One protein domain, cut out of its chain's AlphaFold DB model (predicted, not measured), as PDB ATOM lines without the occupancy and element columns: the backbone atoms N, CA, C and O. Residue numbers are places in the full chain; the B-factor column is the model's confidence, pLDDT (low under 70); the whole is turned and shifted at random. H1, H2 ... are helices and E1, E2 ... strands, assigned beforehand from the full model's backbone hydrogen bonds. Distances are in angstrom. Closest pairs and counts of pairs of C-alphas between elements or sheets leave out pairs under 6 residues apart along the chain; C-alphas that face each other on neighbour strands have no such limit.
ATOM      1  N   LYS A  49      26.039 -24.727  -5.244       82.50
ATOM      2  CA  LYS A  49      24.631 -24.342  -5.302       82.50
ATOM      3  C   LYS A  49      24.102 -24.179  -3.885       82.50
ATOM      4  O   LYS A  49      24.311 -25.026  -3.020       82.50
ATOM      5  N   LYS A  50      23.417 -23.062  -3.668       92.19
ATOM      6  CA  LYS A  50      22.754 -22.755  -2.412       92.19
ATOM      7  C   LYS A  50      21.255 -22.859  -2.617       92.19
ATOM      8  O   LYS A  50      20.718 -22.271  -3.558       92.19
ATOM      9  N   TYR A  51      20.592 -23.610  -1.760       92.62
ATOM     10  CA  TYR A  51      19.170 -23.892  -1.848       92.62
ATOM     11  C   TYR A  51      18.474 -23.359  -0.611       92.62
ATOM     12  O   TYR A  51      18.996 -23.510   0.488       92.62
ATOM     13  N   PHE A  52      17.289 -22.785  -0.766       93.81
ATOM     14  CA  PHE A  52      16.368 -22.587   0.343       93.81
ATOM     15  C   PHE A  52      15.250 -23.613   0.218       93.81
ATOM     16  O   PHE A  52      14.574 -23.646  -0.806       93.81
ATOM     17  N   ILE A  53      15.056 -24.454   1.232       91.62
ATOM     18  CA  ILE A  53      14.006 -25.473   1.228       91.62
ATOM     19  C   ILE A  53      12.877 -25.023   2.143       91.62
ATOM     20  O   ILE A  53      13.077 -24.828   3.346       91.62
ATOM     21  N   THR A  54      11.685 -24.867   1.573       89.25
ATOM     22  CA  THR A  54      10.500 -24.502   2.349       89.25
ATOM     23  C   THR A  54      10.036 -25.660   3.245       89.25
ATOM     24  O   THR A  54      10.337 -26.826   2.969       89.25
ATOM     25  N   PRO A  55       9.316 -25.390   4.351       84.62
ATOM     26  CA  PRO A  55       8.911 -26.433   5.297       84.62
ATOM     27  C   PRO A  55       8.054 -27.531   4.666       84.62
ATOM     28  O   PRO A  55       8.250 -28.705   4.968       84.62
ATOM     29  N   SER A  56       7.155 -27.157   3.756       86.00
ATOM     30  CA  SER A  56       6.319 -28.081   2.976       86.00
ATOM     31  C   SER A  56       7.162 -29.061   2.148       86.00
ATOM     32  O   SER A  56       6.854 -30.255   2.051       86.00
ATOM     33  N   SER A  57       8.279 -28.575   1.602       88.75
ATOM     34  CA  SER A  57       9.222 -29.347   0.798       88.75
ATOM     35  C   SER A  57      10.016 -30.338   1.643       88.75
ATOM     36  O   SER A  57      10.293 -31.446   1.187       88.75
ATOM     37  N   LEU A  58      10.342 -29.994   2.896       88.81
ATOM     38  CA  LEU A  58      11.077 -30.882   3.808       88.81
ATOM     39  C   LEU A  58      10.328 -32.176   4.123       88.81
ATOM     40  O   LEU A  58      10.965 -33.210   4.322       88.81
ATOM     41  N   SER A  59       8.999 -32.141   4.149       87.38
ATOM     42  CA  SER A  59       8.157 -33.326   4.333       87.38
ATOM     43  C   SER A  59       7.899 -34.122   3.050       87.38
ATOM     44  O   SER A  59       7.252 -35.164   3.117       87.38
ATOM     45  N   SER A  60       8.389 -33.671   1.892       86.31
ATOM     46  CA  SER A  60       8.112 -34.322   0.610       86.31
ATOM     47  C   SER A  60       8.907 -35.620   0.431       86.31
ATOM     48  O   SER A  60      10.130 -35.653   0.611       86.31
ATOM     49  N   LYS A  61       8.213 -36.684   0.005       85.25
ATOM     50  CA  LYS A  61       8.829 -37.951  -0.426       85.25
ATOM     51  C   LYS A  61       9.693 -37.750  -1.672       85.25
ATOM     52  O   LYS A  61      10.781 -38.311  -1.769       85.25
ATOM     53  N   LEU A  62       9.251 -36.896  -2.589       85.31
ATOM     54  CA  LEU A  62       9.985 -36.616  -3.813       85.31
ATOM     55  C   LEU A  62      11.316 -35.906  -3.523       85.31
ATOM     56  O   LEU A  62      12.328 -36.216  -4.145       85.31
ATOM     57  N   LEU A  63      11.364 -35.021  -2.519       88.19
ATOM     58  CA  LEU A  63      12.638 -34.448  -2.073       88.19
ATOM     59  C   LEU A  63      13.614 -35.549  -1.623       88.19
ATOM     60  O   LEU A  63      14.801 -35.481  -1.943       88.19
ATOM     61  N   THR A  64      13.123 -36.586  -0.934       87.12
ATOM     62  CA  THR A  64      13.937 -37.751  -0.553       87.12
ATOM     63  C   THR A  64      14.520 -38.451  -1.779       87.12
ATOM     64  O   THR A  64      15.700 -38.796  -1.797       87.12
ATOM     65  N   GLU A  65      13.710 -38.665  -2.811       83.44
ATOM     66  CA  GLU A  65      14.123 -39.336  -4.047       83.44
ATOM     67  C   GLU A  65      15.152 -38.508  -4.834       83.44
ATOM     68  O   GLU A  65      16.164 -39.049  -5.285       83.44
ATOM     69  N   LEU A  66      14.973 -37.187  -4.908       83.44
ATOM     70  CA  LEU A  66      15.913 -36.266  -5.560       83.44
ATOM     71  C   LEU A  66      17.252 -36.157  -4.812       83.44
ATOM     72  O   LEU A  66      18.317 -36.079  -5.427       83.44
ATOM     73  N   LEU A  67      17.227 -36.198  -3.477       84.06
ATOM     74  CA  LEU A  67      18.448 -36.249  -2.665       84.06
ATOM     75  C   LEU A  67      19.166 -37.608  -2.789       84.06
ATOM     76  O   LEU A  67      20.393 -37.661  -2.688       84.06
ATOM     77  N   ASN A  68      18.430 -38.704  -3.012       81.62
ATOM     78  CA  ASN A  68      19.006 -40.035  -3.248       81.62
ATOM     79  C   ASN A  68      19.685 -40.132  -4.620       81.62
ATOM     80  O   ASN A  68      20.741 -40.748  -4.731       81.62
ATOM     81  N   SER A  69      19.107 -39.510  -5.647       76.06
ATOM     82  CA  SER A  69      19.586 -39.566  -7.035       76.06
ATOM     83  C   SER A  69      20.711 -38.573  -7.364       76.06
ATOM     84  O   SER A  69      21.027 -38.371  -8.532       76.06
ATOM     85  N   ASN A  70      21.350 -37.965  -6.355       70.38
ATOM     86  CA  ASN A  70      22.413 -36.954  -6.506       70.38
ATOM     87  C   ASN A  70      22.002 -35.697  -7.297       70.38
ATOM     88  O   ASN A  70      22.865 -34.953  -7.765       70.38
ATOM     89  N   VAL A  71      20.702 -35.416  -7.433       76.38
ATOM     90  CA  VAL A  71      20.222 -34.216  -8.140       76.38
ATOM     91  C   VAL A  71      20.565 -32.946  -7.356       76.38
ATOM     92  O   VAL A  71      20.920 -31.921  -7.945       76.38
ATOM     93  N   PHE A  72      20.504 -33.022  -6.023       81.44
ATOM     94  CA  PHE A  72      20.830 -31.921  -5.121       81.44
ATOM     95  C   PHE A  72      22.071 -32.218  -4.276       81.44
ATOM     96  O   PHE A  72      22.143 -33.225  -3.571       81.44
ATOM     97  N   GLU A  73      23.020 -31.288  -4.309       83.38
ATOM     98  CA  GLU A  73      24.243 -31.270  -3.504       83.38
ATOM     99  C   GLU A  73      24.647 -29.802  -3.311       83.38
ATOM    100  O   GLU A  73      24.513 -29.028  -4.260       83.38
ATOM    101  N   GLY A  74      25.089 -29.399  -2.116       87.00
ATOM    102  CA  GLY A  74      25.468 -28.005  -1.840       87.00
ATOM    103  C   GLY A  74      25.075 -27.481  -0.454       87.00
ATOM    104  O   GLY A  74      25.048 -28.219   0.527       87.00
ATOM    105  N   GLU A  75      24.812 -26.178  -0.354       90.81
ATOM    106  CA  GLU A  75      24.414 -25.513   0.895       90.81
ATOM    107  C   GLU A  75      22.887 -25.434   0.989       90.81
ATOM    108  O   GLU A  75      22.228 -24.873   0.116       90.81
ATOM    109  N   PHE A  76      22.315 -25.994   2.050       92.94
ATOM    110  CA  PHE A  76      20.876 -26.087   2.262       92.94
ATOM    111  C   PHE A  76      20.444 -25.163   3.398       92.94
ATOM    112  O   PHE A  76      20.695 -25.424   4.575       92.94
ATOM    113  N   HIS A  77      19.756 -24.088   3.042       93.88
ATOM    114  CA  HIS A  77      19.072 -23.212   3.974       93.88
ATOM    115  C   HIS A  77      17.688 -23.761   4.279       93.88
ATOM    116  O   HIS A  77      16.887 -24.014   3.381       93.88
ATOM    117  N   ILE A  78      17.400 -23.906   5.562       92.38
ATOM    118  CA  ILE A  78      16.077 -24.262   6.066       92.38
ATOM    119  C   ILE A  78      15.656 -23.248   7.113       92.38
ATOM    120  O   ILE A  78      16.501 -22.582   7.716       92.38
ATOM    121  N   LEU A  79      14.352 -23.120   7.336       87.50
ATOM    122  CA  LEU A  79      13.842 -22.331   8.452       87.50
ATOM    123  C   LEU A  79      14.384 -22.861   9.788       87.50
ATOM    124  O   LEU A  79      14.835 -24.006   9.881       87.50
ATOM    125  N   SER A  80      14.374 -21.998  10.805       82.56
ATOM    126  CA  SER A  80      14.931 -22.244  12.139       82.56
ATOM    127  C   SER A  80      14.719 -23.679  12.651       82.56
ATOM    128  O   SER A  80      13.706 -24.330  12.385       82.56
ATOM    129  N   LYS A  81      15.647 -24.182  13.469       77.56
ATOM    130  CA  LYS A  81      15.553 -25.546  14.016       77.56
ATOM    131  C   LYS A  81      14.247 -25.795  14.792       77.56
ATOM    132  O   LYS A  81      13.772 -26.924  14.818       77.56
ATOM    133  N   ALA A  82      13.668 -24.750  15.387       71.75
ATOM    134  CA  ALA A  82      12.398 -24.811  16.108       71.75
ATOM    135  C   ALA A  82      11.182 -25.011  15.184       71.75
ATOM    136  O   ALA A  82      10.207 -25.633  15.586       71.75
ATOM    137  N   SER A  83      11.249 -24.523  13.941       67.12
ATOM    138  CA  SER A  83      10.180 -24.679  12.942       67.12
ATOM    139  C   SER A  83      10.206 -26.015  12.193       67.12
ATOM    140  O   SER A  83       9.302 -26.305  11.412       67.12
ATOM    141  N   VAL A  84      11.230 -26.841  12.415       75.75
ATOM    142  CA  VAL A  84      11.308 -28.181  11.831       75.75
ATOM    143  C   VAL A  84      10.432 -29.127  12.646       75.75
ATOM    144  O   VAL A  84      10.672 -29.336  13.837       75.75
ATOM    145  N   ASN A  85       9.443 -29.747  11.997       72.31
ATOM    146  CA  ASN A  85       8.625 -30.773  12.632       72.31
ATOM    147  C   ASN A  85       9.449 -32.055  12.855       72.31
ATOM    148  O   ASN A  85       9.479 -32.956  12.016       72.31
ATOM    149  N   ASN A  86      10.109 -32.136  14.009       65.38
ATOM    150  CA  ASN A  86      10.944 -33.275  14.394       65.38
ATOM    151  C   ASN A  86      10.150 -34.569  14.644       65.38
ATOM    152  O   ASN A  86      10.768 -35.609  14.846       65.38
ATOM    153  N   GLN A  87       8.814 -34.533  14.633       72.56
ATOM    154  CA  GLN A  87       7.984 -35.740  14.716       72.56
ATOM    155  C   GLN A  87       7.752 -36.387  13.342       72.56
ATOM    156  O   GLN A  87       7.330 -37.537  13.274       72.56
ATOM    157  N   ASN A  88       8.051 -35.688  12.239       82.00
ATOM    158  CA  ASN A  88       7.892 -36.230  10.895       82.00
ATOM    159  C   ASN A  88       9.157 -36.992  10.452       82.00
ATOM    160  O   ASN A  88      10.222 -36.407  10.237       82.00
ATOM    161  N   GLU A  89       9.022 -38.308  10.264       85.50
ATOM    162  CA  GLU A  89      10.115 -39.191   9.846       85.50
ATOM    163  C   GLU A  89      10.734 -38.776   8.499       85.50
ATOM    164  O   GLU A  89      11.961 -38.767   8.363       85.50
ATOM    165  N   LEU A  90       9.917 -38.345   7.529       85.56
ATOM    166  CA  LEU A  90      10.400 -37.874   6.223       85.56
ATOM    167  C   LEU A  90      11.233 -36.598   6.361       85.56
ATOM    168  O   LEU A  90      12.290 -36.484   5.743       85.56
ATOM    169  N   THR A  91      10.809 -35.674   7.225       89.56
ATOM    170  CA  THR A  91      11.556 -34.435   7.497       89.56
ATOM    171  C   THR A  91      12.933 -34.742   8.081       89.56
ATOM    172  O   THR A  91      13.951 -34.243   7.593       89.56
ATOM    173  N   LEU A  92      12.999 -35.628   9.079       89.00
ATOM    174  CA  LEU A  92      14.270 -36.055   9.668       89.00
ATOM    175  C   LEU A  92      15.158 -36.791   8.659       89.00
ATOM    176  O   LEU A  92      16.370 -36.560   8.624       89.00
ATOM    177  N   LYS A  93      14.572 -37.659   7.829       91.81
ATOM    178  CA  LYS A  93      15.281 -38.384   6.770       91.81
ATOM    179  C   LYS A  93      15.895 -37.418   5.760       91.81
ATOM    180  O   LYS A  93      17.099 -37.499   5.514       91.81
ATOM    181  N   ASN A  94      15.117 -36.462   5.260       91.31
ATOM    182  CA  ASN A  94      15.578 -35.448   4.314       91.31
ATOM    183  C   ASN A  94      16.693 -34.583   4.914       91.31
ATOM    184  O   ASN A  94      17.722 -34.387   4.273       91.31
ATOM    185  N   ILE A  95      16.573 -34.162   6.177       91.62
ATOM    186  CA  ILE A  95      17.643 -33.424   6.872       91.62
ATOM    187  C   ILE A  95      18.918 -34.259   6.987       91.62
ATOM    188  O   ILE A  95      20.007 -33.765   6.699       91.62
ATOM    189  N   ARG A  96      18.822 -35.532   7.381       91.38
ATOM    190  CA  ARG A  96      19.996 -36.420   7.458       91.38
ATOM    191  C   ARG A  96      20.665 -36.589   6.098       91.38
ATOM    192  O   ARG A  96      21.890 -36.604   6.033       91.38
ATOM    193  N   MET A  97      19.884 -36.706   5.031       91.62
ATOM    194  CA  MET A  97      20.409 -36.819   3.672       91.62
ATOM    195  C   MET A  97      21.087 -35.532   3.211       91.62
ATOM    196  O   MET A  97      22.211 -35.596   2.726       91.62
ATOM    197  N   MET A  98      20.478 -34.370   3.443       92.38
ATOM    198  CA  MET A  98      21.097 -33.077   3.142       92.38
ATOM    199  C   MET A  98      22.434 -32.894   3.862       92.38
ATOM    200  O   MET A  98      23.397 -32.496   3.221       92.38
ATOM    201  N   LYS A  99      22.547 -33.288   5.142       91.12
ATOM    202  CA  LYS A  99      23.834 -33.262   5.871       91.12
ATOM    203  C   LYS A  99      24.911 -34.132   5.224       91.12
ATOM    204  O   LYS A  99      26.089 -33.827   5.338       91.12
ATOM    205  N   LYS A 100      24.522 -35.239   4.582       89.81
ATOM    206  CA  LYS A 100      25.454 -36.099   3.834       89.81
ATOM    207  C   LYS A 100      25.838 -35.499   2.479       89.81
ATOM    208  O   LYS A 100      26.889 -35.845   1.959       89.81
ATOM    209  N   LYS A 101      24.982 -34.651   1.902       87.44
ATOM    210  CA  LYS A 101      25.145 -34.015   0.582       87.44
ATOM    211  C   LYS A 101      25.664 -32.574   0.660       87.44
ATOM    212  O   LYS A 101      25.797 -31.918  -0.367       87.44
ATOM    213  N   GLY A 102      25.924 -32.057   1.857       87.00
ATOM    214  CA  GLY A 102      26.490 -30.729   2.045       87.00
ATOM    215  C   GLY A 102      26.123 -30.096   3.383       87.00
ATOM    216  O   GLY A 102      25.821 -30.785   4.359       87.00
ATOM    217  N   ASN A 103      26.205 -28.768   3.445       90.19
ATOM    218  CA  ASN A 103      26.054 -28.020   4.691       90.19
ATOM    219  C   ASN A 103      24.600 -27.596   4.917       90.19
ATOM    220  O   ASN A 103      23.929 -27.186   3.977       90.19
ATOM    221  N   ILE A 104      24.127 -27.640   6.165       91.75
ATOM    222  CA  ILE A 104      22.785 -27.169   6.526       91.75
ATOM    223  C   ILE A 104      22.891 -25.898   7.360       91.75
ATOM    224  O   ILE A 104      23.480 -25.911   8.441       91.75
ATOM    225  N   ILE A 105      22.240 -24.834   6.896       92.12
ATOM    226  CA  ILE A 105      22.150 -23.547   7.581       92.12
ATOM    227  C   ILE A 105      20.706 -23.315   8.019       92.12
ATOM    228  O   ILE A 105      19.786 -23.230   7.206       92.12
ATOM    229  N   TYR A 106      20.504 -23.173   9.325       91.44
ATOM    230  CA  TYR A 106      19.205 -22.804   9.879       91.44
ATOM    231  C   TYR A 106      19.069 -21.283   9.854       91.44
ATOM    232  O   TYR A 106      19.796 -20.574  10.547       91.44
ATOM    233  N   SER A 107      18.137 -20.792   9.049       87.50
ATOM    234  CA  SER A 107      17.884 -19.370   8.842       87.50
ATOM    235  C   SER A 107      16.754 -18.924   9.767       87.50
ATOM    236  O   SER A 107      15.665 -19.500   9.754       87.50
ATOM    237  N   ASN A 108      17.015 -17.911  10.593       86.56
ATOM    238  CA  ASN A 108      16.023 -17.361  11.513       86.56
ATOM    239  C   ASN A 108      15.229 -16.240  10.826       86.56
ATOM    240  O   ASN A 108      15.496 -15.061  11.043       86.56
ATOM    241  N   ILE A 109      14.315 -16.625   9.937       88.12
ATOM    242  CA  ILE A 109      13.414 -15.714   9.220       88.12
ATOM    243  C   ILE A 109      11.960 -16.121   9.467       88.12
ATOM    244  O   ILE A 109      11.689 -17.267   9.833       88.12
ATOM    245  N   GLU A 110      11.025 -15.194   9.270       85.25
ATOM    246  CA  GLU A 110       9.602 -15.512   9.365       85.25
ATOM    247  C   GLU A 110       9.177 -16.486   8.259       85.25
ATOM    248  O   GLU A 110       9.672 -16.448   7.131       85.25
ATOM    249  N   ASN A 111       8.209 -17.348   8.571       83.81
ATOM    250  CA  ASN A 111       7.635 -18.290   7.611       83.81
ATOM    251  C   ASN A 111       6.572 -17.619   6.716       83.81
ATOM    252  O   ASN A 111       5.483 -18.156   6.515       83.81
ATOM    253  N   ARG A 112       6.857 -16.411   6.213       86.44
ATOM    254  CA  ARG A 112       6.049 -15.763   5.172       86.44
ATOM    255  C   ARG A 112       6.784 -15.872   3.851       86.44
ATOM    256  O   ARG A 112       8.000 -15.698   3.783       86.44
ATOM    257  N   ILE A 113       6.034 -16.092   2.776       85.31
ATOM    258  CA  ILE A 113       6.634 -16.277   1.453       85.31
ATOM    259  C   ILE A 113       7.477 -15.067   1.027       85.31
ATOM    260  O   ILE A 113       8.545 -15.239   0.458       85.31
ATOM    261  N   THR A 114       7.065 -13.844   1.364       87.62
ATOM    262  CA  THR A 114       7.819 -12.617   1.060       87.62
ATOM    263  C   THR A 114       9.173 -12.558   1.762       87.62
ATOM    264  O   THR A 114      10.148 -12.125   1.151       87.62
ATOM    265  N   ASP A 115       9.254 -13.030   3.006       89.56
ATOM    266  CA  ASP A 115      10.500 -13.052   3.777       89.56
ATOM    267  C   ASP A 115      11.447 -14.124   3.244       89.56
ATOM    268  O   ASP A 115      12.632 -13.859   3.038       89.56
ATOM    269  N   ILE A 116      10.906 -15.298   2.909       90.44
ATOM    270  CA  ILE A 116      11.643 -16.382   2.253       90.44
ATOM    271  C   ILE A 116      12.193 -15.929   0.894       90.44
ATOM    272  O   ILE A 116      13.369 -16.153   0.601       90.44
ATOM    273  N   LEU A 117      11.378 -15.264   0.070       90.50
ATOM    274  CA  LEU A 117      11.786 -14.736  -1.237       90.50
ATOM    275  C   LEU A 117      12.865 -13.655  -1.100       90.50
ATOM    276  O   LEU A 117      13.882 -13.716  -1.789       90.50
ATOM    277  N   SER A 118      12.678 -12.704  -0.182       90.62
ATOM    278  CA  SER A 118      13.646 -11.637   0.109       90.62
ATOM    279  C   SER A 118      14.978 -12.200   0.599       90.62
ATOM    280  O   SER A 118      16.041 -11.818   0.106       90.62
ATOM    281  N   TYR A 119      14.935 -13.161   1.522       92.38
ATOM    282  CA  TYR A 119      16.121 -13.851   2.016       92.38
ATOM    283  C   TYR A 119      16.825 -14.636   0.905       92.38
ATOM    284  O   TYR A 119      18.048 -14.553   0.771       92.38
ATOM    285  N   SER A 120      16.059 -15.349   0.078       90.50
ATOM    286  CA  SER A 120      16.586 -16.119  -1.051       90.50
ATOM    287  C   SER A 120      17.254 -15.218  -2.082       90.50
ATOM    288  O   SER A 120      18.356 -15.521  -2.527       90.50
ATOM    289  N   TYR A 121      16.653 -14.072  -2.400       90.69
ATOM    290  CA  TYR A 121      17.245 -13.078  -3.290       90.69
ATOM    291  C   TYR A 121      18.558 -12.518  -2.732       90.69
ATOM    292  O   TYR A 121      19.587 -12.575  -3.404       90.69
ATOM    293  N   LYS A 122      18.558 -12.050  -1.474       91.25
ATOM    294  CA  LYS A 122      19.746 -11.468  -0.819       91.25
ATOM    295  C   LYS A 122      20.933 -12.429  -0.764       91.25
ATOM    296  O   LYS A 122      22.074 -11.991  -0.847       91.25
ATOM    297  N   ASN A 123      20.661 -13.724  -0.623       87.69
ATOM    298  CA  ASN A 123      21.682 -14.761  -0.483       87.69
ATOM    299  C   ASN A 123      21.913 -15.569  -1.773       87.69
ATOM    300  O   ASN A 123      22.656 -16.550  -1.744       87.69
ATOM    301  N   ASN A 124      21.305 -15.164  -2.896       87.69
ATOM    302  CA  ASN A 124      21.386 -15.849  -4.191       87.69
ATOM    303  C   ASN A 124      21.052 -17.356  -4.103       87.69
ATOM    304  O   ASN A 124      21.782 -18.213  -4.608       87.69
ATOM    305  N   LEU A 125      19.959 -17.674  -3.409       90.69
ATOM    306  CA  LEU A 125      19.487 -19.038  -3.184       90.69
ATOM    307  C   LEU A 125      18.508 -19.465  -4.277       90.69
ATOM    308  O   LEU A 125      17.679 -18.685  -4.748       90.69
ATOM    309  N   ILE A 126      18.569 -20.743  -4.629       90.56
ATOM    310  CA  ILE A 126      17.537 -21.421  -5.409       90.56
ATOM    311  C   ILE A 126      16.441 -21.858  -4.441       90.56
ATOM    312  O   ILE A 126      16.699 -22.635  -3.524       90.56
ATOM    313  N   LEU A 127      15.219 -21.382  -4.640       91.62
ATOM    314  CA  LEU A 127      14.097 -21.740  -3.781       91.62
ATOM    315  C   LEU A 127      13.495 -23.079  -4.227       91.62
ATOM    316  O   LEU A 127      13.113 -23.224  -5.385       91.62
ATOM    317  N   ILE A 128      13.404 -24.044  -3.316       89.38
ATOM    318  CA  ILE A 128      12.735 -25.333  -3.521       89.38
ATOM    319  C   ILE A 128      11.388 -25.286  -2.806       89.38
ATOM    320  O   ILE A 128      11.352 -25.094  -1.586       89.38
ATOM    321  N   VAL A 129      10.312 -25.474  -3.569       89.38
ATOM    322  CA  VAL A 129       8.928 -25.402  -3.089       89.38
ATOM    323  C   VAL A 129       8.130 -26.649  -3.432       89.38
ATOM    324  O   VAL A 129       8.377 -27.273  -4.462       89.38
ATOM    325  N   ASN A 130       7.146 -26.979  -2.598       86.25
ATOM    326  CA  ASN A 130       6.236 -28.099  -2.797       86.25
ATOM    327  C   ASN A 130       4.795 -27.623  -2.605       86.25
ATOM    328  O   ASN A 130       4.427 -27.237  -1.499       86.25
ATOM    329  N   GLU A 131       4.001 -27.631  -3.678       74.50
ATOM    330  CA  GLU A 131       2.584 -27.220  -3.687       74.50
ATOM    331  C   GLU A 131       2.336 -25.754  -3.258       74.50
ATOM    332  O   GLU A 131       1.199 -25.330  -3.041       74.50
ATOM    333  N   GLU A 132       3.385 -24.931  -3.176       77.88
ATOM    334  CA  GLU A 132       3.278 -23.523  -2.789       77.88
ATOM    335  C   GLU A 132       2.986 -22.646  -4.009       77.88
ATOM    336  O   GLU A 132       3.825 -22.426  -4.884       77.88
ATOM    337  N   LYS A 133       1.781 -22.071  -4.048       78.38
ATOM    338  CA  LYS A 133       1.391 -21.111  -5.086       78.38
ATOM    339  C   LYS A 133       2.060 -19.759  -4.842       78.38
ATOM    340  O   LYS A 133       1.506 -18.904  -4.154       78.38
ATOM    341  N   ILE A 134       3.231 -19.537  -5.440       81.69
ATOM    342  CA  ILE A 134       3.900 -18.230  -5.410       81.69
ATOM    343  C   ILE A 134       3.317 -17.326  -6.512       81.69
ATOM    344  O   ILE A 134       3.386 -17.671  -7.696       81.69
ATOM    345  N   PRO A 135       2.763 -16.145  -6.175       82.88
ATOM    346  CA  PRO A 135       2.272 -15.192  -7.166       82.88
ATOM    347  C   PRO A 135       3.346 -14.811  -8.193       82.88
ATOM    348  O   PRO A 135       4.440 -14.381  -7.826       82.88
ATOM    349  N   LYS A 136       3.014 -14.871  -9.492       82.44
ATOM    350  CA  LYS A 136       3.943 -14.548 -10.597       82.44
ATOM    351  C   LYS A 136       4.603 -13.170 -10.454       82.44
ATOM    352  O   LYS A 136       5.757 -13.007 -10.839       82.44
ATOM    353  N   ASN A 137       3.890 -12.194  -9.889       83.56
ATOM    354  CA  ASN A 137       4.420 -10.850  -9.654       83.56
ATOM    355  C   ASN A 137       5.566 -10.857  -8.634       83.56
ATOM    356  O   ASN A 137       6.569 -10.188  -8.856       83.56
ATOM    357  N   LEU A 138       5.458 -11.661  -7.571       82.69
ATOM    358  CA  LEU A 138       6.524 -11.810  -6.579       82.69
ATOM    359  C   LEU A 138       7.730 -12.550  -7.167       82.69
ATOM    360  O   LEU A 138       8.860 -12.131  -6.951       82.69
ATOM    361  N   ILE A 139       7.506 -13.584  -7.983       81.69
ATOM    362  CA  ILE A 139       8.595 -14.289  -8.684       81.69
ATOM    363  C   ILE A 139       9.386 -13.314  -9.567       81.69
ATOM    364  O   ILE A 139      10.613 -13.273  -9.503       81.69
ATOM    365  N   LYS A 140       8.680 -12.490 -10.356       81.81
ATOM    366  CA  LYS A 140       9.297 -11.459 -11.204       81.81
ATOM    367  C   LYS A 140      10.040 -10.406 -10.385       81.81
ATOM    368  O   LYS A 140      11.138 -10.020 -10.763       81.81
ATOM    369  N   MET A 141       9.451  -9.961  -9.277       80.69
ATOM    370  CA  MET A 141      10.040  -8.951  -8.397       80.69
ATOM    371  C   MET A 141      11.342  -9.435  -7.751       80.69
ATOM    372  O   MET A 141      12.295  -8.669  -7.665       80.69
ATOM    373  N   PHE A 142      11.396 -10.698  -7.323       79.44
ATOM    374  CA  PHE A 142      12.548 -11.232  -6.598       79.44
ATOM    375  C   PHE A 142      13.612 -11.892  -7.486       79.44
ATOM    376  O   PHE A 142      14.638 -12.283  -6.954       79.44
ATOM    377  N   ASN A 143      13.431 -11.995  -8.810       82.62
ATOM    378  CA  ASN A 143      14.385 -12.592  -9.772       82.62
ATOM    379  C   ASN A 143      15.159 -13.823  -9.242       82.62
ATOM    380  O   ASN A 143      16.357 -13.989  -9.478       82.62
ATOM    381  N   ILE A 144      14.473 -14.679  -8.486       82.81
ATOM    382  CA  ILE A 144      15.046 -15.897  -7.925       82.81
ATOM    383  C   ILE A 144      14.719 -17.090  -8.817       82.81
ATOM    384  O   ILE A 144      13.681 -17.139  -9.481       82.81
ATOM    385  N   ARG A 145      15.588 -18.099  -8.794       86.88
ATOM    386  CA  ARG A 145      15.289 -19.397  -9.406       86.88
ATOM    387  C   ARG A 145      14.424 -20.207  -8.453       86.88
ATOM    388  O   ARG A 145      14.772 -20.333  -7.281       86.88
ATOM    389  N   ILE A 146      13.339 -20.772  -8.971       86.94
ATOM    390  CA  ILE A 146      12.405 -21.599  -8.206       86.94
ATOM    391  C   ILE A 146      12.366 -22.990  -8.834       86.94
ATOM    392  O   ILE A 146      12.225 -23.116 -10.050       86.94
ATOM    393  N   ILE A 147      12.506 -24.015  -8.001       85.44
ATOM    394  CA  ILE A 147      12.300 -25.418  -8.349       85.44
ATOM    395  C   ILE A 147      11.036 -25.861  -7.625       85.44
ATOM    396  O   ILE A 147      11.035 -26.015  -6.404       85.44
ATOM    397  N   ASP A 148       9.966 -26.046  -8.386       84.88
ATOM    398  CA  ASP A 148       8.720 -26.592  -7.866       84.88
ATOM    399  C   ASP A 148       8.748 -28.116  -7.973       84.88
ATOM    400  O   ASP A 148       8.579 -28.684  -9.056       84.88
ATOM    401  N   ILE A 149       8.980 -28.780  -6.839       80.69
ATOM    402  CA  ILE A 149       9.029 -30.239  -6.792       80.69
ATOM    403  C   ILE A 149       7.630 -30.858  -6.911       80.69
ATOM    404  O   ILE A 149       7.538 -32.006  -7.308       80.69
ATOM    405  N   SER A 150       6.533 -30.120  -6.715       72.81
ATOM    406  CA  SER A 150       5.186 -30.672  -6.969       72.81
ATOM    407  C   SER A 150       4.905 -30.916  -8.456       72.81
ATOM    408  O   SER A 150       4.088 -31.760  -8.814       72.81
TER     409      SER A 150
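This is residues 49 to 150 of the 226 residues of an uncharacterized protein of candidate division WOR-3 bacterium (UniProt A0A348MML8). A twisted sheet of five parallel strands stands between two pairs of helices, H2 and H3 to one side of it and H4 and H5 to the other. H4 packs over E1 in the middle of the sheet, short H1 sits near the strands' C-terminal ends, and H5 lies farthest out. The printed part has 102 residues with five named helices and five named strands, in the order E1 H1 H2 E2 H3 E3 H4 E4 H5 E5; the sheet's order is E3 E2 E1 E4 E5, and the class is mixed, helices and strands. The whole is compact, with a radius of gyration of the C-alphas of 12.6 A and spans of 34 by 27 by 23 A.

Inner strand E1, residues 50 to 53, is parallel to E2, residues 74 to 79, with N 77 and O 51 2.7 A apart, and to E4, residues 126 to 129, with N 52 and O 126 2.8 A apart, both within hydrogen-bond range. The edge strands are E3, residues 102 to 107, beside E2 with N 105 and O 76 at 2.8 A, and E5, residues 146 to 148, beside E4 with N 147 and O 127 at 2.8 A. From edge to edge the strands' lines turn by 100 degrees. H4, residues 113 to 122, is on the sheet at a height of 8.7 A, over E1 and along the strands, at 7 degrees to E1 on the local plane; the closest C-alphas of H4 and E1, those of Ser 120 and Phe 52, are 6.6 A apart. H5, residues 136 to 142, is not on the sheet; it touches H4, closest at the C-alphas of Phe 142 and Tyr 121, 6.0 A, the same way at a steep tilt of 36 degrees, only just steep. H3, residues 89 to 101, only grazes the sheet with residues 95 to 101. H2, residues 61 to 68, is not on the sheet but touches H3, the same way at a shallow tilt of 22 degrees, closest at the C-alphas of Thr 64 and Asn 94, 5.6 A. H1, residues 55 to 58, only grazes the sheet and touches residues 90 to 95 of H3, closest at the C-alphas of Leu 58 and Thr 91, 5.1 A. H3 and H4 are apart. Three strand-helix-strand units, parallel neighbour strands joined through helices, are E1, H1 H2, E2; E2, H3, E3; and E4, H5, E5; E3, H4, E4 is a split unit, with E2 and E1 between its strands, and the four crossovers are right-handed. Every O i to N i+4 pair is within hydrogen-bond range in H2, H3, H4 and H5; H1 is too short for one.

E1 begins at C-alpha 50 (22.754, -22.755, -2.412) and is 9.9 A long; E2 measures 16.5 A, E3 15.8 A and E4 9.8 A. H3, the longest helix, begins at C-alpha 89 (10.115, -39.191, 9.846) and measures 18.4 A; H4 measures 14.1 A. E5 ends at C-alpha 148 (8.720, -26.592, -7.866).

The C-alphas of Gln 87 and Lys 140, the two farthest apart, are 35.5 A apart. The printed part has no cut and no long link; the links E2 to H3 and E4 to H5 are short, the others tight. Mean pLDDT of the printed part is 85.5, with residues 83 and 86 under 70.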